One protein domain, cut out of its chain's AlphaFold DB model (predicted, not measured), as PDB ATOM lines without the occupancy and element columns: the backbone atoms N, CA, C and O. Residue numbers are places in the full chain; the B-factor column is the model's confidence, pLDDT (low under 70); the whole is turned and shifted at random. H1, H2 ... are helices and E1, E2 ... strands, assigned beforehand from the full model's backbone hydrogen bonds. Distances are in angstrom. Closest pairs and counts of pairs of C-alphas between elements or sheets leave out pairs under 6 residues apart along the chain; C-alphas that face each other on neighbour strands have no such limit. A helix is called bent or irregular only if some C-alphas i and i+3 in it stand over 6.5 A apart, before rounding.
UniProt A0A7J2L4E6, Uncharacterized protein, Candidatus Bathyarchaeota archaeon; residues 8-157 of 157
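AT A GLANCE: This is residues 8 to 157 of the 157 residues of an uncharacterized protein of Candidatus Bathyarchaeota archaeon (UniProt A0A7J2L4E6). A small three-stranded sheet, E1, E2 and E5, forms the middle of the model, with H5 over one face and H3 over the other. H1 packs on H5 at one end of the longest axis; at the other end H2 and the first part of H3 make a V, and a second, two-stranded sheet of E3 and E4 with H4 lies near E1. The printed part has 150 residues, with five named helices and five named strands in the order E1 H1 E2 H2 H3 E3 H4 E4 H5 E5, of the mixed class, helices and strands. The larger sheet runs E1, E2, E5 and is mixed; E3 and E4 are parallel. The whole is compact, with a radius of gyration of the C-alphas of 15.6 A and spans of 47 by 32 by 26 A.

HOW THE PARTS SIT: In the larger sheet E1, residues 8 to 13, is antiparallel to E2, residues 48 to 54, with N 10 and O 51 at 3.0 A. E5, residues 154 to 156, is parallel to E2, with N 155 and O 50 at 2.9 A. H3, residues 71 to 92, and H5, residues 129 to 148, are on opposite faces, three layers with the sheet between helices, at heights of 9.6 A and 8.5 A over the sheet. H5 has a kink of 94 degrees near residue 142. H1, residues 30 to 47, only grazes the sheet with residues 41 to 47; it touches H5, about perpendicular at 74 degrees, closest at the C-alphas of Leu 37 and Val 136, 6.2 A. H2, residues 57 to 67, touches residues 71 to 79 of H3 at a steep tilt of 57 degrees, closest at the C-alphas of Val 61 and Ala 74, 5.3 A. H4, residues 105 to 118, touches H3 at a steep tilt of 53 degrees, closest at the C-alphas of Ser 84 and Val 117, 6.0 A. E3, residues 100 to 103, H4 and E4, residues 122 to 125, form a strand-helix-strand unit, two parallel neighbour strands with a helix between, its crossover right-handed; N 101 and O 122 are 2.9 A apart. Every O i to N i+4 pair is within hydrogen-bond range in H1 and H3, against 6 of 7 in H2, 6 of 10 in H4 and 10 of 16 in H5.

IN THESE COORDINATES: E1 begins at C-alpha 8, (196.777, 185.305, 129.231), and E2 is 20.0 A long. H3, 31.7 A long, begins at C-alpha 71, (195.270, 203.682, 137.091); H1 measures 25.4 A. H4 and H5 are irregular: C-alphas 109 and 112 are 7.9 A apart, and C-alphas 143 and 146 are 9.1 A apart. E5 ends at C-alpha 156, (198.465, 181.160, 120.017).

THE WHOLE: The C-alphas farthest apart, of Arg 31 and Ala 69, are 47.1 A apart. The printed part has no cut, and the link E1 to H1, 16 residues, is long. The mean pLDDT of the printed part is 91.2, with residue 23 under 70.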
ATOM      1  N   LEU A   8     198.061 185.732 128.693       93.69
ATOM      2  CA  LEU A   8     196.777 185.305 129.231       93.69
ATOM      3  C   LEU A   8     196.363 184.034 128.501       93.69
ATOM      4  O   LEU A   8     196.428 183.975 127.275       93.69
ATOM      5  N   SER A   9     195.941 183.017 129.239       94.56
ATOM      6  CA  SER A   9     195.440 181.770 128.669       94.56
ATOM      7  C   SER A   9     193.986 181.551 129.054       94.56
ATOM      8  O   SER A   9     193.553 181.906 130.149       94.56
ATOM      9  N   ALA A  10     193.239 180.942 128.141       96.50
ATOM     10  CA  ALA A  10     191.892 180.458 128.386       96.50
ATOM     11  C   ALA A  10     191.782 179.023 127.872       96.50
ATOM     12  O   ALA A  10     192.388 178.669 126.858       96.50
ATOM     13  N   VAL A  11     191.023 178.196 128.585       97.25
ATOM     14  CA  VAL A  11     190.805 176.794 128.229       97.25
ATOM     15  C   VAL A  11     189.314 176.504 128.309       97.25
ATOM     16  O   VAL A  11     188.711 176.627 129.371       97.25
ATOM     17  N   VAL A  12     188.725 176.120 127.181       97.31
ATOM     18  CA  VAL A  12     187.373 175.571 127.102       97.31
ATOM     19  C   VAL A  12     187.461 174.083 127.394       97.31
ATOM     20  O   VAL A  12     188.240 173.366 126.768       97.31
ATOM     21  N   VAL A  13     186.674 173.618 128.355       96.56
ATOM     22  CA  VAL A  13     186.771 172.261 128.892       96.56
ATOM     23  C   VAL A  13     185.535 171.465 128.492       96.56
ATOM     24  O   VAL A  13     184.434 171.783 128.928       96.56
ATOM     25  N   PHE A  14     185.712 170.408 127.693       94.00
ATOM     26  CA  PHE A  14     184.607 169.526 127.286       94.00
ATOM     27  C   PHE A  14     184.438 168.335 128.230       94.00
ATOM     28  O   PHE A  14     183.348 167.785 128.367       94.00
ATOM     29  N   ARG A  15     185.523 167.926 128.903       94.38
ATOM     30  CA  ARG A  15     185.491 166.900 129.951       94.38
ATOM     31  C   ARG A  15     186.164 167.395 131.213       94.38
ATOM     32  O   ARG A  15     187.250 167.960 131.159       94.38
ATOM     33  N   ARG A  16     185.539 167.120 132.358       92.25
ATOM     34  CA  ARG A  16     186.042 167.544 133.664       92.25
ATOM     35  C   ARG A  16     187.460 167.001 133.927       92.25
ATOM     36  O   ARG A  16     187.635 165.777 133.906       92.25
ATOM     37  N   PRO A  17     188.453 167.864 134.216       92.06
ATOM     38  CA  PRO A  17     189.784 167.421 134.604       92.06
ATOM     39  C   PRO A  17     189.748 166.682 135.946       92.06
ATOM     40  O   PRO A  17     188.962 166.994 136.835       92.06
ATOM     41  N   ARG A  18     190.627 165.687 136.097       89.56
ATOM     42  CA  ARG A  18     190.828 164.932 137.349       89.56
ATOM     43  C   ARG A  18     192.269 165.071 137.832       89.56
ATOM     44  O   ARG A  18     192.932 164.089 138.157       89.56
ATOM     45  N   PHE A  19     192.779 166.299 137.808       87.75
ATOM     46  CA  PHE A  19     194.123 166.599 138.282       87.75
ATOM     47  C   PHE A  19     194.106 166.932 139.769       87.75
ATOM     48  O   PHE A  19     193.237 167.653 140.248       87.75
ATOM     49  N   VAL A  20     195.110 166.445 140.495       82.62
ATOM     50  CA  VAL A  20     195.364 166.917 141.858       82.62
ATOM     51  C   VAL A  20     195.878 168.347 141.762       82.62
ATOM     52  O   VAL A  20     196.917 168.586 141.139       82.62
ATOM     53  N   VAL A  21     195.165 169.282 142.386       73.94
ATOM     54  CA  VAL A  21     195.566 170.688 142.455       73.94
ATOM     55  C   VAL A  21     196.894 170.772 143.202       73.94
ATOM     56  O   VAL A  21     196.989 170.470 144.391       73.94
ATOM     57  N   ARG A  22     197.952 171.134 142.478       71.81
ATOM     58  CA  ARG A  22     199.295 171.337 143.026       71.81
ATOM     59  C   ARG A  22     199.551 172.835 143.237       71.81
ATOM     60  O   ARG A  22     198.883 173.665 142.607       71.81
ATOM     61  N   PRO A  23     200.537 173.206 144.081       68.31
ATOM     62  CA  PRO A  23     201.070 174.562 144.063       68.31
ATOM     63  C   PRO A  23     201.536 174.939 142.649       68.31
ATOM     64  O   PRO A  23     201.701 174.068 141.791       68.31
ATOM     65  N   GLN A  24     201.732 176.239 142.414       73.81
ATOM     66  CA  GLN A  24     202.058 176.798 141.097       73.81
ATOM     67  C   GLN A  24     203.072 175.942 140.342       73.81
ATOM     68  O   GLN A  24     204.101 175.566 140.890       73.81
ATOM     69  N   VAL A  25     202.788 175.617 139.079       79.31
ATOM     70  CA  VAL A  25     203.608 174.679 138.287       79.31
ATOM     71  C   VAL A  25     205.089 175.090 138.275       79.31
ATOM     72  O   VAL A  25     205.989 174.244 138.283       79.31
ATOM     73  N   SER A  26     205.350 176.395 138.346       77.69
ATOM     74  CA  SER A  26     206.670 177.013 138.472       77.69
ATOM     75  C   SER A  26     207.445 176.662 139.753       77.69
ATOM     76  O   SER A  26     208.674 176.744 139.727       77.69
ATOM     77  N   SER A  27     206.790 176.249 140.842       83.19
ATOM     78  CA  SER A  27     207.430 175.869 142.111       83.19
ATOM     79  C   SER A  27     207.781 174.378 142.198       83.19
ATOM     80  O   SER A  27     208.587 173.978 143.033       83.19
ATOM     81  N   LEU A  28     207.242 173.540 141.306       84.81
ATOM     82  CA  LEU A  28     207.490 172.095 141.311       84.81
ATOM     83  C   LEU A  28     208.912 171.754 140.847       84.81
ATOM     84  O   LEU A  28     209.418 172.362 139.905       84.81
ATOM     85  N   GLY A  29     209.538 170.717 141.410       88.06
ATOM     86  CA  GLY A  29     210.838 170.224 140.930       88.06
ATOM     87  C   GLY A  29     210.815 169.830 139.443       88.06
ATOM     88  O   GLY A  29     209.806 169.334 138.944       88.06
ATOM     89  N   ARG A  30     211.930 170.022 138.718       88.81
ATOM     90  CA  ARG A  30     212.001 169.919 137.240       88.81
ATOM     91  C   ARG A  30     211.382 168.639 136.661       88.81
ATOM     92  O   ARG A  30     210.614 168.725 135.707       88.81
ATOM     93  N   ARG A  31     211.699 167.462 137.221       89.25
ATOM     94  CA  ARG A  31     211.167 166.168 136.740       89.25
ATOM     95  C   ARG A  31     209.648 166.082 136.905       89.25
ATOM     96  O   ARG A  31     208.948 165.738 135.959       89.25
ATOM     97  N   VAL A  32     209.148 166.445 138.087       89.31
ATOM     98  CA  VAL A  32     207.709 166.456 138.395       89.31
ATOM     99  C   VAL A  32     206.986 167.466 137.513       89.31
ATOM    100  O   VAL A  32     205.950 167.146 136.944       89.31
ATOM    101  N   ARG A  33     207.569 168.657 137.341       90.44
ATOM    102  CA  ARG A  33     207.042 169.714 136.481       90.44
ATOM    103  C   ARG A  33     206.851 169.220 135.055       90.44
ATOM    104  O   ARG A  33     205.747 169.296 134.548       90.44
ATOM    105  N   LEU A  34     207.888 168.656 134.431       89.81
ATOM    106  CA  LEU A  34     207.795 168.150 133.056       89.81
ATOM    107  C   LEU A  34     206.735 167.057 132.894       89.81
ATOM    108  O   LEU A  34     206.050 167.040 131.877       89.81
ATOM    109  N   LYS A  35     206.584 166.174 133.889       91.19
ATOM    110  CA  LYS A  35     205.517 165.170 133.888       91.19
ATOM    111  C   LYS A  35     204.136 165.831 133.916       91.19
ATOM    112  O   LYS A  35     203.344 165.587 133.019       91.19
ATOM    113  N   VAL A  36     203.896 166.730 134.875       91.12
ATOM    114  CA  VAL A  36     202.629 167.476 134.992       91.12
ATOM    115  C   VAL A  36     202.316 168.244 133.709       91.12
ATOM    116  O   VAL A  36     201.189 168.191 133.237       91.12
ATOM    117  N   LEU A  37     203.308 168.918 133.117       92.38
ATOM    118  CA  LEU A  37     203.133 169.645 131.860       92.38
ATOM    119  C   LEU A  37     202.662 168.719 130.735       92.38
ATOM    120  O   LEU A  37     201.694 169.043 130.064       92.38
ATOM    121  N   ARG A  38     203.314 167.566 130.539       92.12
ATOM    122  CA  ARG A  38     202.917 166.608 129.497       92.12
ATOM    123  C   ARG A  38     201.525 166.037 129.748       92.12
ATOM    124  O   ARG A  38     200.714 166.045 128.834       92.12
ATOM    125  N   ASP A  39     201.246 165.599 130.973       93.81
ATOM    126  CA  ASP A  39     199.955 164.999 131.327       93.81
ATOM    127  C   ASP A  39     198.802 165.994 131.090       93.81
ATOM    128  O   ASP A  39     197.770 165.638 130.521       93.81
ATOM    129  N   VAL A  40     198.995 167.262 131.473       94.88
ATOM    130  CA  VAL A  40     197.999 168.324 131.281       94.88
ATOM    131  C   VAL A  40     197.860 168.717 129.810       94.88
ATOM    132  O   VAL A  40     196.735 168.823 129.332       94.88
ATOM    133  N   LEU A  41     198.960 168.902 129.073       94.75
ATOM    134  CA  LEU A  41     198.893 169.267 127.652       94.75
ATOM    135  C   LEU A  41     198.226 168.169 126.813       94.75
ATOM    136  O   LEU A  41     197.353 168.479 126.007       94.75
ATOM    137  N   SER A  42     198.552 166.896 127.052       94.69
ATOM    138  CA  SER A  42     197.884 165.769 126.387       94.69
ATOM    139  C   SER A  42     196.392 165.706 126.719       94.69
ATOM    140  O   SER A  42     195.568 165.437 125.846       94.69
ATOM    141  N   PHE A  43     196.016 165.983 127.974       96.31
ATOM    142  CA  PHE A  43     194.607 166.064 128.352       96.31
ATOM    143  C   PHE A  43     193.886 167.199 127.628       96.31
ATOM    144  O   PHE A  43     192.783 166.975 127.125       96.31
ATOM    145  N   ILE A  44     194.502 168.385 127.564       96.31
ATOM    146  CA  ILE A  44     193.960 169.536 126.838       96.31
ATOM    147  C   ILE A  44     193.751 169.161 125.375       96.31
ATOM    148  O   ILE A  44     192.656 169.348 124.861       96.31
ATOM    149  N   ASP A  45     194.751 168.560 124.736       94.94
ATOM    150  CA  ASP A  45     194.684 168.229 123.314       94.94
ATOM    151  C   ASP A  45     193.587 167.213 122.977       94.94
ATOM    152  O   ASP A  45     193.000 167.273 121.907       94.94
ATOM    153  N   SER A  46     193.240 166.318 123.904       95.31
ATOM    154  CA  SER A  46     192.182 165.322 123.679       95.31
ATOM    155  C   SER A  46     190.793 165.731 124.189       95.31
ATOM    156  O   SER A  46     189.805 165.111 123.802       95.31
ATOM    157  N   ASN A  47     190.685 166.701 125.106       97.00
ATOM    158  CA  ASN A  47     189.440 166.949 125.854       97.00
ATOM    159  C   ASN A  47     189.075 168.428 126.032       97.00
ATOM    160  O   ASN A  47     188.066 168.732 126.675       97.00
ATOM    161  N   CYS A  48     189.894 169.344 125.531       97.12
ATOM    162  CA  CYS A  48     189.718 170.777 125.700       97.12
ATOM    163  C   CYS A  48     190.051 171.516 124.402       97.12
ATOM    164  O   CYS A  48     190.558 170.949 123.437       97.12
ATOM    165  N   TYR A  49     189.792 172.816 124.411       97.19
ATOM    166  CA  TYR A  49     190.355 173.760 123.462       97.19
ATOM    167  C   TYR A  49     191.047 174.868 124.246       97.19
ATOM    168  O   TYR A  49     190.415 175.532 125.064       97.19
ATOM    169  N   ALA A  50     192.343 175.060 124.030       96.56
ATOM    170  CA  ALA A  50     193.113 176.083 124.714       96.56
ATOM    171  C   ALA A  50     193.563 177.175 123.751       96.56
ATOM    172  O   ALA A  50     193.890 176.927 122.590       96.56
ATOM    173  N   LEU A  51     193.644 178.390 124.273       95.12
ATOM    174  CA  LEU A  51     194.279 179.502 123.591       95.12
ATOM    175  C   LEU A  51     195.189 180.274 124.543       95.12
ATOM    176  O   LEU A  51     194.907 180.392 125.738       95.12
ATOM    177  N   CYS A  52     196.274 180.814 124.002       93.56
ATOM    178  CA  CYS A  52     197.194 181.689 124.710       93.56
ATOM    179  C   CYS A  52     197.376 182.985 123.929       93.56
ATOM    180  O   CYS A  52     197.767 182.970 122.767       93.56
ATOM    181  N   VAL A  53     197.111 184.109 124.583       93.12
ATOM    182  CA  VAL A  53     197.279 185.445 124.022       93.12
ATOM    183  C   VAL A  53     198.534 186.065 124.598       93.12
ATOM    184  O   VAL A  53     198.715 186.097 125.819       93.12
ATOM    185  N   ARG A  54     199.377 186.635 123.736       92.00
ATOM    186  CA  ARG A  54     200.436 187.536 124.194       92.00
ATOM    187  C   ARG A  54     199.843 188.910 124.511       92.00
ATOM    188  O   ARG A  54     199.728 189.771 123.643       92.00
ATOM    189  N   ALA A  55     199.444 189.093 125.763       91.62
ATOM    190  CA  ALA A  55     198.658 190.232 126.223       91.62
ATOM    191  C   ALA A  55     199.499 191.483 126.539       91.62
ATOM    192  O   ALA A  55     199.049 192.606 126.313       91.62
ATOM    193  N   LEU A  56     200.720 191.305 127.071       91.25
ATOM    194  CA  LEU A  56     201.608 192.402 127.496       91.25
ATOM    195  C   LEU A  56     200.867 193.476 128.322       91.25
ATOM    196  O   LEU A  56     201.039 194.682 128.104       91.25
ATOM    197  N   VAL A  57     200.023 193.053 129.273       91.38
ATOM    198  CA  VAL A  57     199.005 193.924 129.892       91.38
ATOM    199  C   VAL A  57     199.631 195.170 130.514       91.38
ATOM    200  O   VAL A  57     199.119 196.275 130.347       91.38
ATOM    201  N   ARG A  58     200.794 195.039 131.160       90.56
ATOM    202  CA  ARG A  58     201.500 196.171 131.776       90.56
ATOM    203  C   ARG A  58     201.851 197.273 130.776       90.56
ATOM    204  O   ARG A  58     201.753 198.453 131.115       90.56
ATOM    205  N   ARG A  59     202.260 196.904 129.559       90.31
ATOM    206  CA  ARG A  59     202.562 197.861 128.487       90.31
ATOM    207  C   ARG A  59     201.292 198.601 128.073       90.31
ATOM    208  O   ARG A  59     201.298 199.828 128.067       90.31
ATOM    209  N   ARG A  60     200.188 197.881 127.856       90.00
ATOM    210  CA  ARG A  60     198.889 198.497 127.534       90.00
ATOM    211  C   ARG A  60     198.376 199.408 128.639       90.00
ATOM    212  O   ARG A  60     197.852 200.478 128.359       90.00
ATOM    213  N   VAL A  61     198.549 199.031 129.904       90.88
ATOM    214  CA  VAL A  61     198.168 199.885 131.038       90.88
ATOM    215  C   VAL A  61     198.922 201.210 131.000       90.88
ATOM    216  O   VAL A  61     198.310 202.245 131.239       90.88
ATOM    217  N   ARG A  62     200.220 201.209 130.662       89.06
ATOM    218  CA  ARG A  62     200.988 202.453 130.481       89.06
ATOM    219  C   ARG A  62     200.434 203.297 129.334       89.06
ATOM    220  O   ARG A  62     200.254 204.495 129.510       89.06
ATOM    221  N   GLU A  63     200.111 202.680 128.202       89.19
ATOM    222  CA  GLU A  63     199.510 203.369 127.052       89.19
ATOM    223  C   GLU A  63     198.141 203.984 127.405       89.19
ATOM    224  O   GLU A  63     197.862 205.132 127.060       89.19
ATOM    225  N   PHE A  64     197.304 203.268 128.162       87.31
ATOM    226  CA  PHE A  64     196.027 203.794 128.645       87.31
ATOM    227  C   PHE A  64     196.187 204.884 129.700       87.31
ATOM    228  O   PHE A  64     195.392 205.814 129.703       87.31
ATOM    229  N   LEU A  65     197.192 204.797 130.573       88.62
ATOM    230  CA  LEU A  65     197.484 205.824 131.576       88.62
ATOM    231  C   LEU A  65     197.874 207.164 130.949       88.62
ATOM    232  O   LEU A  65     197.520 208.203 131.489       88.62
ATOM    233  N   ILE A  66     198.538 207.162 129.790       85.44
ATOM    234  CA  ILE A  66     198.816 208.407 129.049       85.44
ATOM    235  C   ILE A  66     197.503 209.109 128.660       85.44
ATOM    236  O   ILE A  66     197.436 210.332 128.630       85.44
ATOM    237  N   ARG A  67     196.443 208.338 128.384       78.81
ATOM    238  CA  ARG A  67     195.132 208.843 127.944       78.81
ATOM    239  C   ARG A  67     194.101 208.975 129.073       78.81
ATOM    240  O   ARG A  67     193.062 209.594 128.868       78.81
ATOM    241  N   LYS A  68     194.331 208.358 130.237       72.69
ATOM    242  CA  LYS A  68     193.391 208.284 131.368       72.69
ATOM    243  C   LYS A  68     194.089 208.661 132.669       72.69
ATOM    244  O   LYS A  68     195.083 208.048 133.032       72.69
ATOM    245  N   ALA A  69     193.475 209.543 133.454       71.12
ATOM    246  CA  ALA A  69     194.010 209.948 134.758       71.12
ATOM    247  C   ALA A  69     193.988 208.830 135.829       71.12
ATOM    248  O   ALA A  69     194.717 208.902 136.814       71.12
ATOM    249  N   ASN A  70     193.168 207.781 135.663       88.25
ATOM    250  CA  ASN A  70     192.959 206.750 136.686       88.25
ATOM    251  C   ASN A  70     193.629 205.407 136.335       88.25
ATOM    252  O   ASN A  70     193.239 204.722 135.385       88.25
ATOM    253  N   ARG A  71     194.565 204.971 137.190       88.38
ATOM    254  CA  ARG A  71     195.270 203.682 137.091       88.38
ATOM    255  C   ARG A  71     194.354 202.466 137.170       88.38
ATOM    256  O   ARG A  71     194.544 201.532 136.394       88.38
ATOM    257  N   ALA A  72     193.365 202.466 138.060       88.25
ATOM    258  CA  ALA A  72     192.405 201.366 138.156       88.25
ATOM    259  C   ALA A  72     191.580 201.248 136.864       88.25
ATOM    260  O   ALA A  72     191.402 200.155 136.325       88.25
ATOM    261  N   GLY A  73     191.170 202.392 136.306       89.75
ATOM    262  CA  GLY A  73     190.489 202.459 135.014       89.75
ATOM    263  C   GLY A  73     191.355 201.959 133.852       89.75
ATOM    264  O   GLY A  73     190.846 201.270 132.966       89.75
ATOM    265  N   ALA A  74     192.658 202.254 133.860       91.94
ATOM    266  CA  ALA A  74     193.602 201.764 132.855       91.94
ATOM    267  C   ALA A  74     193.765 200.234 132.906       91.94
ATOM    268  O   ALA A  74     193.676 199.588 131.864       91.94
ATOM    269  N   TRP A  75     193.909 199.643 134.100       92.00
ATOM    270  CA  TRP A  75     193.924 198.181 134.280       92.00
ATOM    271  C   TRP A  75     192.636 197.521 133.803       92.00
ATOM    272  O   TRP A  75     192.690 196.582 133.010       92.00
ATOM    273  N   ARG A  76     191.480 198.052 134.221       92.06
ATOM    274  CA  ARG A  76     190.168 197.573 133.769       92.06
ATOM    275  C   ARG A  76     190.049 197.613 132.246       92.06
ATOM    276  O   ARG A  76     189.584 196.650 131.656       92.06
ATOM    277  N   SER A  77     190.510 198.691 131.610       92.50
ATOM    278  CA  SER A  77     190.445 198.839 130.148       92.50
ATOM    279  C   SER A  77     191.382 197.870 129.422       92.50
ATOM    280  O   SER A  77     190.991 197.284 128.418       92.50
ATOM    281  N   ALA A  78     192.600 197.676 129.938       93.38
ATOM    282  CA  ALA A  78     193.569 196.755 129.352       93.38
ATOM    283  C   ALA A  78     193.090 195.299 129.419       93.38
ATOM    284  O   ALA A  78     193.165 194.588 128.421       93.38
ATOM    285  N   LEU A  79     192.547 194.875 130.562       94.19
ATOM    286  CA  LEU A  79     191.976 193.538 130.702       94.19
ATOM    287  C   LEU A  79     190.692 193.355 129.900       94.19
ATOM    288  O   LEU A  79     190.536 192.324 129.260       94.19
ATOM    289  N   LEU A  80     189.798 194.348 129.892       95.12
ATOM    290  CA  LEU A  80     188.586 194.302 129.075       95.12
ATOM    291  C   LEU A  80     188.933 194.072 127.601       95.12
ATOM    292  O   LEU A  80     188.303 193.241 126.954       95.12
ATOM    293  N   PHE A  81     189.951 194.767 127.087       94.56
ATOM    294  CA  PHE A  81     190.429 194.582 125.720       94.56
ATOM    295  C   PHE A  81     190.876 193.134 125.461       94.56
ATOM    296  O   PHE A  81     190.419 192.512 124.504       94.56
ATOM    297  N   GLU A  82     191.737 192.582 126.320       94.94
ATOM    298  CA  GLU A  82     192.276 191.232 126.121       94.94
ATOM    299  C   GLU A  82     191.223 190.139 126.329       94.94
ATOM    300  O   GLU A  82     191.120 189.221 125.518       94.94
ATOM    301  N   PHE A  83     190.373 190.257 127.350       96.19
ATOM    302  CA  PHE A  83     189.266 189.324 127.545       96.19
ATOM    303  C   PHE A  83     188.269 189.382 126.389       96.19
ATOM    304  O   PHE A  83     187.811 188.332 125.949       96.19
ATOM    305  N   SER A  84     187.975 190.566 125.842       96.44
ATOM    306  CA  SER A  84     187.094 190.686 124.671       96.44
ATOM    307  C   SER A  84     187.697 189.996 123.451       96.44
ATOM    308  O   SER A  84     186.990 189.310 122.719       96.44
ATOM    309  N   ARG A  85     189.015 190.119 123.253       95.94
ATOM    310  CA  ARG A  85     189.737 189.418 122.184       95.94
ATOM    311  C   ARG A  85     189.622 187.897 122.331       95.94
ATOM    312  O   ARG A  85     189.337 187.217 121.349       95.94
ATOM    313  N   ILE A  86     189.782 187.381 123.551       96.62
ATOM    314  CA  ILE A  86     189.593 185.956 123.869       96.62
ATOM    315  C   ILE A  86     188.145 185.526 123.606       96.62
ATOM    316  O   ILE A  86     187.914 184.542 122.907       96.62
ATOM    317  N   ALA A  87     187.169 186.259 124.140       96.88
ATOM    318  CA  ALA A  87     185.752 185.936 124.010       96.88
ATOM    319  C   ALA A  87     185.286 185.943 122.550       96.88
ATOM    320  O   ALA A  87     184.554 185.048 122.142       96.88
ATOM    321  N   ASN A  88     185.743 186.908 121.747       96.56
ATOM    322  CA  ASN A  88     185.427 186.967 120.323       96.56
ATOM    323  C   ASN A  88     185.975 185.750 119.579       96.56
ATOM    324  O   ASN A  88     185.210 185.073 118.904       96.56
ATOM    325  N   HIS A  89     187.244 185.397 119.798       96.38
ATOM    326  CA  HIS A  89     187.825 184.194 119.198       96.38
ATOM    327  C   HIS A  89     187.052 182.926 119.577       96.38
ATOM    328  O   HIS A  89     186.742 182.094 118.731       96.38
ATOM    329  N   LEU A  90     186.702 182.774 120.855       96.06
ATOM    330  CA  LEU A  90     185.915 181.633 121.321       96.06
ATOM    331  C   LEU A  90     184.504 181.605 120.709       96.06
ATOM    332  O   LEU A  90     183.996 180.526 120.401       96.06
ATOM    333  N   ARG A  91     183.884 182.771 120.497       96.38
ATOM    334  CA  ARG A  91     182.582 182.896 119.831       96.38
ATOM    335  C   ARG A  91     182.664 182.506 118.359       96.38
ATOM    336  O   ARG A  91     181.840 181.714 117.915       96.38
ATOM    337  N   ASP A  92     183.684 182.974 117.645       96.44
ATOM    338  CA  ASP A  92     183.916 182.643 116.232       96.44
ATOM    339  C   ASP A  92     184.159 181.139 116.031       96.44
ATOM    340  O   ASP A  92     183.843 180.570 114.987       96.44
ATOM    341  N   ARG A  93     184.688 180.465 117.058       95.44
ATOM    342  CA  ARG A  93     184.880 179.008 117.093       95.44
ATOM    343  C   ARG A  93     183.642 178.224 117.544       95.44
ATOM    344  O   ARG A  93     183.695 176.998 117.554       95.44
ATOM    345  N   GLY A  94     182.550 178.899 117.902       96.31
ATOM    346  CA  GLY A  94     181.295 178.265 118.311       96.31
ATOM    347  C   GLY A  94     181.277 177.737 119.749       96.31
ATOM    348  O   GLY A  94     180.484 176.854 120.053       96.31
ATOM    349  N   PHE A  95     182.130 178.249 120.645       95.62
ATOM    350  CA  PHE A  95     182.188 177.801 122.048       95.62
ATOM    351  C   PHE A  95     181.246 178.551 123.000       95.62
ATOM    352  O   PHE A  95     181.309 178.351 124.209       95.62
ATOM    353  N   PHE A  96     180.391 179.426 122.473       94.69
ATOM    354  CA  PHE A  96     179.369 180.124 123.251       94.69
ATOM    355  C   PHE A  96     178.004 179.438 123.094       94.69
ATOM    356  O   PHE A  96     177.723 178.913 122.015       94.69
ATOM    357  N   PRO A  97     177.130 179.491 124.118       93.19
ATOM    358  CA  PRO A  97     177.277 180.218 125.388       93.19
ATOM    359  C   PRO A  97     178.224 179.538 126.395       93.19
ATOM    360  O   PRO A  97     178.362 178.318 126.406       93.19
ATOM    361  N   VAL A  98     178.849 180.337 127.268       91.25
ATOM    362  CA  VAL A  98     179.676 179.855 128.389       91.25
ATOM    363  C   VAL A  98     178.896 180.063 129.685       91.25
ATOM    364  O   VAL A  98     178.664 181.197 130.081       91.25
ATOM    365  N   SER A  99     178.495 178.987 130.359       91.69
ATOM    366  CA  SER A  99     177.728 179.084 131.613       91.69
ATOM    367  C   SER A  99     178.606 179.412 132.823       91.69
ATOM    368  O   SER A  99     178.208 180.177 133.702       91.69
ATOM    369  N   VAL A 100     179.818 178.852 132.863       96.50
ATOM    370  CA  VAL A 100     180.720 178.936 134.014       96.50
ATOM    371  C   VAL A 100     182.121 179.346 133.580       96.50
ATOM    372  O   VAL A 100     182.695 178.754 132.667       96.50
ATOM    373  N   VAL A 101     182.701 180.317 134.284       97.56
ATOM    374  CA  VAL A 101     184.106 180.711 134.131       97.56
ATOM    375  C   VAL A 101     184.853 180.491 135.438       97.56
ATOM    376  O   VAL A 101     184.440 180.969 136.492       97.56
ATOM    377  N   HIS A 102     185.990 179.807 135.355       97.25
ATOM    378  CA  HIS A 102     186.965 179.713 136.436       97.25
ATOM    379  C   HIS A 102     188.113 180.683 136.134       97.25
ATOM    380  O   HIS A 102     188.670 180.643 135.037       97.25
ATOM    381  N   ALA A 103     188.479 181.544 137.086       95.50
ATOM    382  CA  ALA A 103     189.646 182.417 136.970       95.50
ATOM    383  C   ALA A 103     190.549 182.375 138.215       95.50
ATOM    384  O   ALA A 103     190.095 182.124 139.332       95.50
ATOM    385  N   ASP A 104     191.844 182.626 138.006       92.75
ATOM    386  CA  ASP A 104     192.838 182.651 139.081       92.75
ATOM    387  C   ASP A 104     192.568 183.795 140.079       92.75
ATOM    388  O   ASP A 104     191.985 184.830 139.737       92.75
ATOM    389  N   ASN A 105     193.035 183.625 141.318       91.81
ATOM    390  CA  ASN A 105     192.970 184.626 142.387       91.81
ATOM    391  C   ASN A 105     193.518 186.006 141.989       91.81
ATOM    392  O   ASN A 105     193.046 187.023 142.504       91.81
ATOM    393  N   GLU A 106     194.478 186.078 141.062       90.81
ATOM    394  CA  GLU A 106     194.984 187.345 140.526       90.81
ATOM    395  C   GLU A 106     193.898 188.197 139.842       90.81
ATOM    396  O   GLU A 106     194.021 189.424 139.780       90.81
ATOM    397  N   PHE A 107     192.801 187.576 139.398       92.50
ATOM    398  CA  PHE A 107     191.677 188.244 138.749       92.50
ATOM    399  C   PHE A 107     190.512 188.589 139.683       92.50
ATOM    400  O   PHE A 107     189.485 189.073 139.206       92.50
ATOM    401  N   LEU A 108     190.652 188.414 141.002       93.38
ATOM    402  CA  LEU A 108     189.569 188.649 141.967       93.38
ATOM    403  C   LEU A 108     188.904 190.028 141.806       93.38
ATOM    404  O   LEU A 108     187.685 190.135 141.687       93.38
ATOM    405  N   SER A 109     189.710 191.085 141.720       92.12
ATOM    406  CA  SER A 109     189.253 192.470 141.518       92.12
ATOM    407  C   SER A 109     188.642 192.742 140.137       92.12
ATOM    408  O   SER A 109     188.120 193.828 139.893       92.12
ATOM    409  N   PHE A 110     188.718 191.778 139.220       93.44
ATOM    410  CA  PHE A 110     188.232 191.867 137.845       93.44
ATOM    411  C   PHE A 110     187.094 190.880 137.553       93.44
ATOM    412  O   PHE A 110     186.653 190.796 136.408       93.44
ATOM    413  N   ARG A 111     186.561 190.196 138.580       95.38
ATOM    414  CA  ARG A 111     185.456 189.227 138.467       95.38
ATOM    415  C   ARG A 111     184.269 189.756 137.662       95.38
ATOM    416  O   ARG A 111     183.763 189.044 136.804       95.38
ATOM    417  N   GLY A 112     183.860 191.005 137.905       94.75
ATOM    418  CA  GLY A 112     182.756 191.630 137.169       94.75
ATOM    419  C   GLY A 112     183.030 191.729 135.667       94.75
ATOM    420  O   GLY A 112     182.197 191.323 134.875       94.75
ATOM    421  N   ILE A 113     184.238 192.153 135.271       95.56
ATOM    422  CA  ILE A 113     184.623 192.239 133.848       95.56
ATOM    423  C   ILE A 113     184.571 190.862 133.192       95.56
ATOM    424  O   ILE A 113     184.131 190.742 132.057       95.56
ATOM    425  N   ILE A 114     185.043 189.829 133.894       96.50
ATOM    426  CA  ILE A 114     185.017 188.457 133.387       96.50
ATOM    427  C   ILE A 114     183.566 188.019 133.150       96.50
ATOM    428  O   ILE A 114     183.254 187.538 132.065       96.50
ATOM    429  N   GLY A 115     182.676 188.245 134.121       96.38
ATOM    430  CA  GLY A 115     181.248 187.954 133.968       96.38
ATOM    431  C   GLY A 115     180.634 188.682 132.771       96.38
ATOM    432  O   GLY A 115     180.040 188.038 131.911       96.38
ATOM    433  N   ASP A 116     180.869 189.992 132.667       95.69
ATOM    434  CA  ASP A 116     180.332 190.843 131.599       95.69
ATOM    435  C   ASP A 116     180.813 190.401 130.203       95.69
ATOM    436  O   ASP A 116     180.026 190.309 129.263       95.69
ATOM    437  N   VAL A 117     182.112 190.120 130.049       97.06
ATOM    438  CA  VAL A 117     182.727 189.797 128.749       97.06
ATOM    439  C   VAL A 117     182.332 188.413 128.248       97.06
ATOM    440  O   VAL A 117     182.078 188.233 127.055       97.06
ATOM    441  N   PHE A 118     182.315 187.427 129.144       96.19
ATOM    442  CA  PHE A 118     181.997 186.048 128.785       96.19
ATOM    443  C   PHE A 118     180.495 185.750 128.864       96.19
ATOM    444  O   PHE A 118     180.084 184.677 128.433       96.19
ATOM    445  N   GLY A 119     179.676 186.681 129.371       94.69
ATOM    446  CA  GLY A 119     178.236 186.480 129.553       94.69
ATOM    447  C   GLY A 119     177.920 185.286 130.456       94.69
ATOM    448  O   GLY A 119     176.924 184.603 130.235       94.69
ATOM    449  N   ALA A 120     178.806 184.994 131.411       94.88
ATOM    450  CA  ALA A 120     178.734 183.787 132.222       94.88
ATOM    451  C   ALA A 120     177.804 183.976 133.421       94.88
ATOM    452  O   ALA A 120     177.902 184.970 134.141       94.88
ATOM    453  N   GLU A 121     176.958 182.981 133.680       94.25
ATOM    454  CA  GLU A 121     176.049 182.966 134.832       94.25
ATOM    455  C   GLU A 121     176.822 182.900 136.153       94.25
ATOM    456  O   GLU A 121     176.414 183.470 137.164       94.25
ATOM    457  N   SER A 122     177.956 182.195 136.155       96.38
ATOM    458  CA  SER A 122     178.798 182.020 137.334       96.38
ATOM    459  C   SER A 122     180.274 182.221 137.018       96.38
ATOM    460  O   SER A 122     180.832 181.602 136.113       96.38
ATOM    461  N   VAL A 123     180.932 183.051 137.829       97.62
ATOM    462  CA  VAL A 123     182.388 183.236 137.805       97.62
ATOM    463  C   VAL A 123     182.968 182.783 139.136       97.62
ATOM    464  O   VAL A 123     182.708 183.417 140.164       97.62
ATOM    465  N   PHE A 124     183.763 181.719 139.122       96.81
ATOM    466  CA  PHE A 124     184.498 181.215 140.277       96.81
ATOM    467  C   PHE A 124     185.923 181.760 140.254       96.81
ATOM    468  O   PHE A 124     186.633 181.624 139.261       96.81
ATOM    469  N   ILE A 125     186.333 182.398 141.352       96.19
ATOM    470  CA  ILE A 125     187.705 182.867 141.541       96.19
ATOM    471  C   ILE A 125     188.378 181.943 142.544       96.19
ATOM    472  O   ILE A 125     187.858 181.757 143.644       96.19
ATOM    473  N   GLY A 126     189.517 181.369 142.179       91.62
ATOM    474  CA  GLY A 126     190.203 180.437 143.057       91.62
ATOM    475  C   GLY A 126     191.376 179.742 142.398       91.62
ATOM    476  O   GLY A 126     191.885 180.159 141.362       91.62
ATOM    477  N   ARG A 127     191.802 178.651 143.029       88.81
ATOM    478  CA  ARG A 127     192.786 177.724 142.482       88.81
ATOM    479  C   ARG A 127     192.180 176.330 142.499       88.81
ATOM    480  O   ARG A 127     191.963 175.774 143.570       88.81
ATOM    481  N   ASP A 128     191.926 175.786 141.321       91.44
ATOM    482  CA  ASP A 128     191.308 174.476 141.143       91.44
ATOM    483  C   ASP A 128     191.916 173.730 139.945       91.44
ATOM    484  O   ASP A 128     192.905 174.163 139.338       91.44
ATOM    485  N   GLU A 129     191.353 172.564 139.629       92.56
ATOM    486  CA  GLU A 129     191.804 171.725 138.525       92.56
ATOM    487  C   GLU A 129     191.626 172.372 137.137       92.56
ATOM    488  O   GLU A 129     192.357 172.007 136.215       92.56
ATOM    489  N   TYR A 130     190.713 173.337 136.980       94.62
ATOM    490  CA  TYR A 130     190.477 174.063 135.728       94.62
ATOM    491  C   TYR A 130     191.521 175.165 135.536       94.62
ATOM    492  O   TYR A 130     192.103 175.282 134.456       94.62
ATOM    493  N   ILE A 131     191.832 175.912 136.601       93.75
ATOM    494  CA  ILE A 131     192.888 176.937 136.581       93.75
ATOM    495  C   ILE A 131     194.246 176.326 136.256       93.75
ATOM    496  O   ILE A 131     195.021 176.914 135.504       93.75
ATOM    497  N   LEU A 132     194.520 175.110 136.744       92.94
ATOM    498  CA  LEU A 132     195.758 174.399 136.422       92.94
ATOM    499  C   LEU A 132     195.974 174.245 134.906       92.94
ATOM    500  O   LEU A 132     197.113 174.335 134.447       92.94
ATOM    501  N   LEU A 133     194.908 174.033 134.126       95.19
ATOM    502  CA  LEU A 133     195.006 173.909 132.669       95.19
ATOM    503  C   LEU A 133     195.527 175.211 132.050       95.19
ATOM    504  O   LEU A 133     196.485 175.196 131.275       95.19
ATOM    505  N   ALA A 134     194.934 176.342 132.439       94.00
ATOM    506  CA  ALA A 134     195.340 177.660 131.973       94.00
ATOM    507  C   ALA A 134     196.770 178.005 132.432       94.00
ATOM    508  O   ALA A 134     197.577 178.457 131.611       94.00
ATOM    509  N   ASP A 135     197.116 177.719 133.691       91.25
ATOM    510  CA  ASP A 135     198.461 177.898 134.254       91.25
ATOM    511  C   ASP A 135     199.520 177.152 133.431       91.25
ATOM    512  O   ASP A 135     200.574 177.709 133.110       91.25
ATOM    513  N   VAL A 136     199.247 175.895 133.062       92.94
ATOM    514  CA  VAL A 136     200.156 175.082 132.244       92.94
ATOM    515  C   VAL A 136     200.355 175.701 130.866       92.94
ATOM    516  O   VAL A 136     201.501 175.851 130.443       92.94
ATOM    517  N   VAL A 137     199.280 176.106 130.187       93.75
ATOM    518  CA  VAL A 137     199.367 176.726 128.854       93.75
ATOM    519  C   VAL A 137     200.208 178.004 128.908       93.75
ATOM    520  O   VAL A 137     201.159 178.144 128.141       93.75
ATOM    521  N   SER A 138     199.932 178.897 129.863       90.62
ATOM    522  CA  SER A 138     200.694 180.142 130.033       90.62
ATOM    523  C   SER A 138     202.160 179.885 130.389       90.62
ATOM    524  O   SER A 138     203.065 180.497 129.818       90.62
ATOM    525  N   TYR A 139     202.426 178.942 131.298       89.94
ATOM    526  CA  TYR A 139     203.787 178.594 131.703       89.94
ATOM    527  C   TYR A 139     204.604 178.014 130.543       89.94
ATOM    528  O   TYR A 139     205.772 178.371 130.360       89.94
ATOM    529  N   VAL A 140     204.003 177.116 129.760       90.31
ATOM    530  CA  VAL A 140     204.658 176.497 128.606       90.31
ATOM    531  C   VAL A 140     204.871 177.528 127.515       90.31
ATOM    532  O   VAL A 140     205.963 177.554 126.962       90.31
ATOM    533  N   ASN A 141     203.922 178.430 127.261       88.75
ATOM    534  CA  ASN A 141     204.142 179.474 126.267       88.75
ATOM    535  C   ASN A 141     205.323 180.385 126.646       88.75
ATOM    536  O   ASN A 141     206.200 180.661 125.830       88.75
ATOM    537  N   LEU A 142     205.414 180.765 127.925       87.31
ATOM    538  CA  LEU A 142     206.498 181.602 128.441       87.31
ATOM    539  C   LEU A 142     207.874 180.911 128.415       87.31
ATOM    540  O   LEU A 142     208.893 181.568 128.208       87.31
ATOM    541  N   ARG A 143     207.943 179.604 128.703       86.94
ATOM    542  CA  ARG A 143     209.219 178.891 128.938       86.94
ATOM    543  C   ARG A 143     209.628 177.927 127.828       86.94
ATOM    544  O   ARG A 143     210.808 177.608 127.715       86.94
ATOM    545  N   PHE A 144     208.672 177.448 127.044       85.31
ATOM    546  CA  PHE A 144     208.814 176.362 126.078       85.31
ATOM    547  C   PHE A 144     207.860 176.547 124.882       85.31
ATOM    548  O   PHE A 144     207.198 175.592 124.491       85.31
ATOM    549  N   SER A 145     207.781 177.739 124.282       76.19
ATOM    550  CA  SER A 145     206.801 178.063 123.220       76.19
ATOM    551  C   SER A 145     206.717 177.031 122.083       76.19
ATOM    552  O   SER A 145     205.638 176.689 121.613       76.19
ATOM    553  N   LYS A 146     207.844 176.423 121.687       82.19
ATOM    554  CA  LYS A 146     207.865 175.355 120.668       82.19
ATOM    555  C   LYS A 146     207.058 174.105 121.051       82.19
ATOM    556  O   LYS A 146     206.635 173.385 120.157       82.19
ATOM    557  N   LEU A 147     206.871 173.835 122.344       80.12
ATOM    558  CA  LEU A 147     206.144 172.666 122.838       80.12
ATOM    559  C   LEU A 147     204.635 172.787 122.607       80.12
ATOM    560  O   LEU A 147     203.997 171.767 122.397       80.12
ATOM    561  N   LEU A 148     204.055 173.992 122.616       81.94
ATOM    562  CA  LEU A 148     202.617 174.138 122.351       81.94
ATOM    563  C   LEU A 148     202.268 173.789 120.905       81.94
ATOM    564  O   LEU A 148     201.232 173.185 120.659       81.94
ATOM    565  N   LYS A 149     203.184 174.064 119.970       82.75
ATOM    566  CA  LYS A 149     202.997 173.811 118.535       82.75
ATOM    567  C   LYS A 149     202.808 172.339 118.164       82.75
ATOM    568  O   LYS A 149     202.391 172.062 117.046       82.75
ATOM    569  N   SER A 150     203.135 171.400 119.057       87.25
ATOM    570  CA  SER A 150     202.876 169.975 118.828       87.25
ATOM    571  C   SER A 150     201.451 169.543 119.179       87.25
ATOM    572  O   SER A 150     201.113 168.394 118.925       87.25
ATOM    573  N   TYR A 151     200.640 170.417 119.783       90.25
ATOM    574  CA  TYR A 151     199.271 170.114 120.199       90.25
ATOM    575  C   TYR A 151     198.283 170.895 119.333       90.25
ATOM    576  O   TYR A 151     198.330 172.120 119.255       90.25
ATOM    577  N   SER A 152     197.389 170.171 118.668       90.00
ATOM    578  CA  SER A 152     196.476 170.712 117.656       90.00
ATOM    579  C   SER A 152     195.370 171.595 118.239       90.00
ATOM    580  O   SER A 152     194.932 172.549 117.598       90.00
ATOM    581  N   ASN A 153     194.950 171.311 119.474       92.88
ATOM    582  CA  ASN A 153     193.886 172.046 120.156       92.88
ATOM    583  C   ASN A 153     194.407 173.175 121.059       92.88
ATOM    584  O   ASN A 153     193.668 173.668 121.912       92.88
ATOM    585  N   ILE A 154     195.664 173.597 120.877       91.94
ATOM    586  CA  ILE A 154     196.252 174.743 121.575       91.94
ATOM    587  C   ILE A 154     196.667 175.799 120.553       91.94
ATOM    588  O   ILE A 154     197.552 175.569 119.734       91.94
ATOM    589  N   VAL A 155     196.036 176.972 120.610       91.69
ATOM    590  CA  VAL A 155     196.255 178.056 119.641       91.69
ATOM    591  C   VAL A 155     196.917 179.265 120.302       91.69
ATOM    592  O   VAL A 155     196.564 179.660 121.409       91.69
ATOM    593  N   GLU A 156     197.870 179.882 119.613       88.94
ATOM    594  CA  GLU A 156     198.465 181.160 120.017       88.94
ATOM    595  C   GLU A 156     197.811 182.307 119.224       88.94
ATOM    596  O   GLU A 156     197.673 182.201 118.004       88.94
ATOM    597  N   LEU A 157     197.404 183.381 119.915       85.00
ATOM    598  CA  LEU A 157     196.814 184.597 119.330       85.00
ATOM    599  C   LEU A 157     197.749 185.805 119.441       85.00
ATOM    600  O   LEU A 157     198.226 186.125 120.557       85.00
TER     601      LEU A 157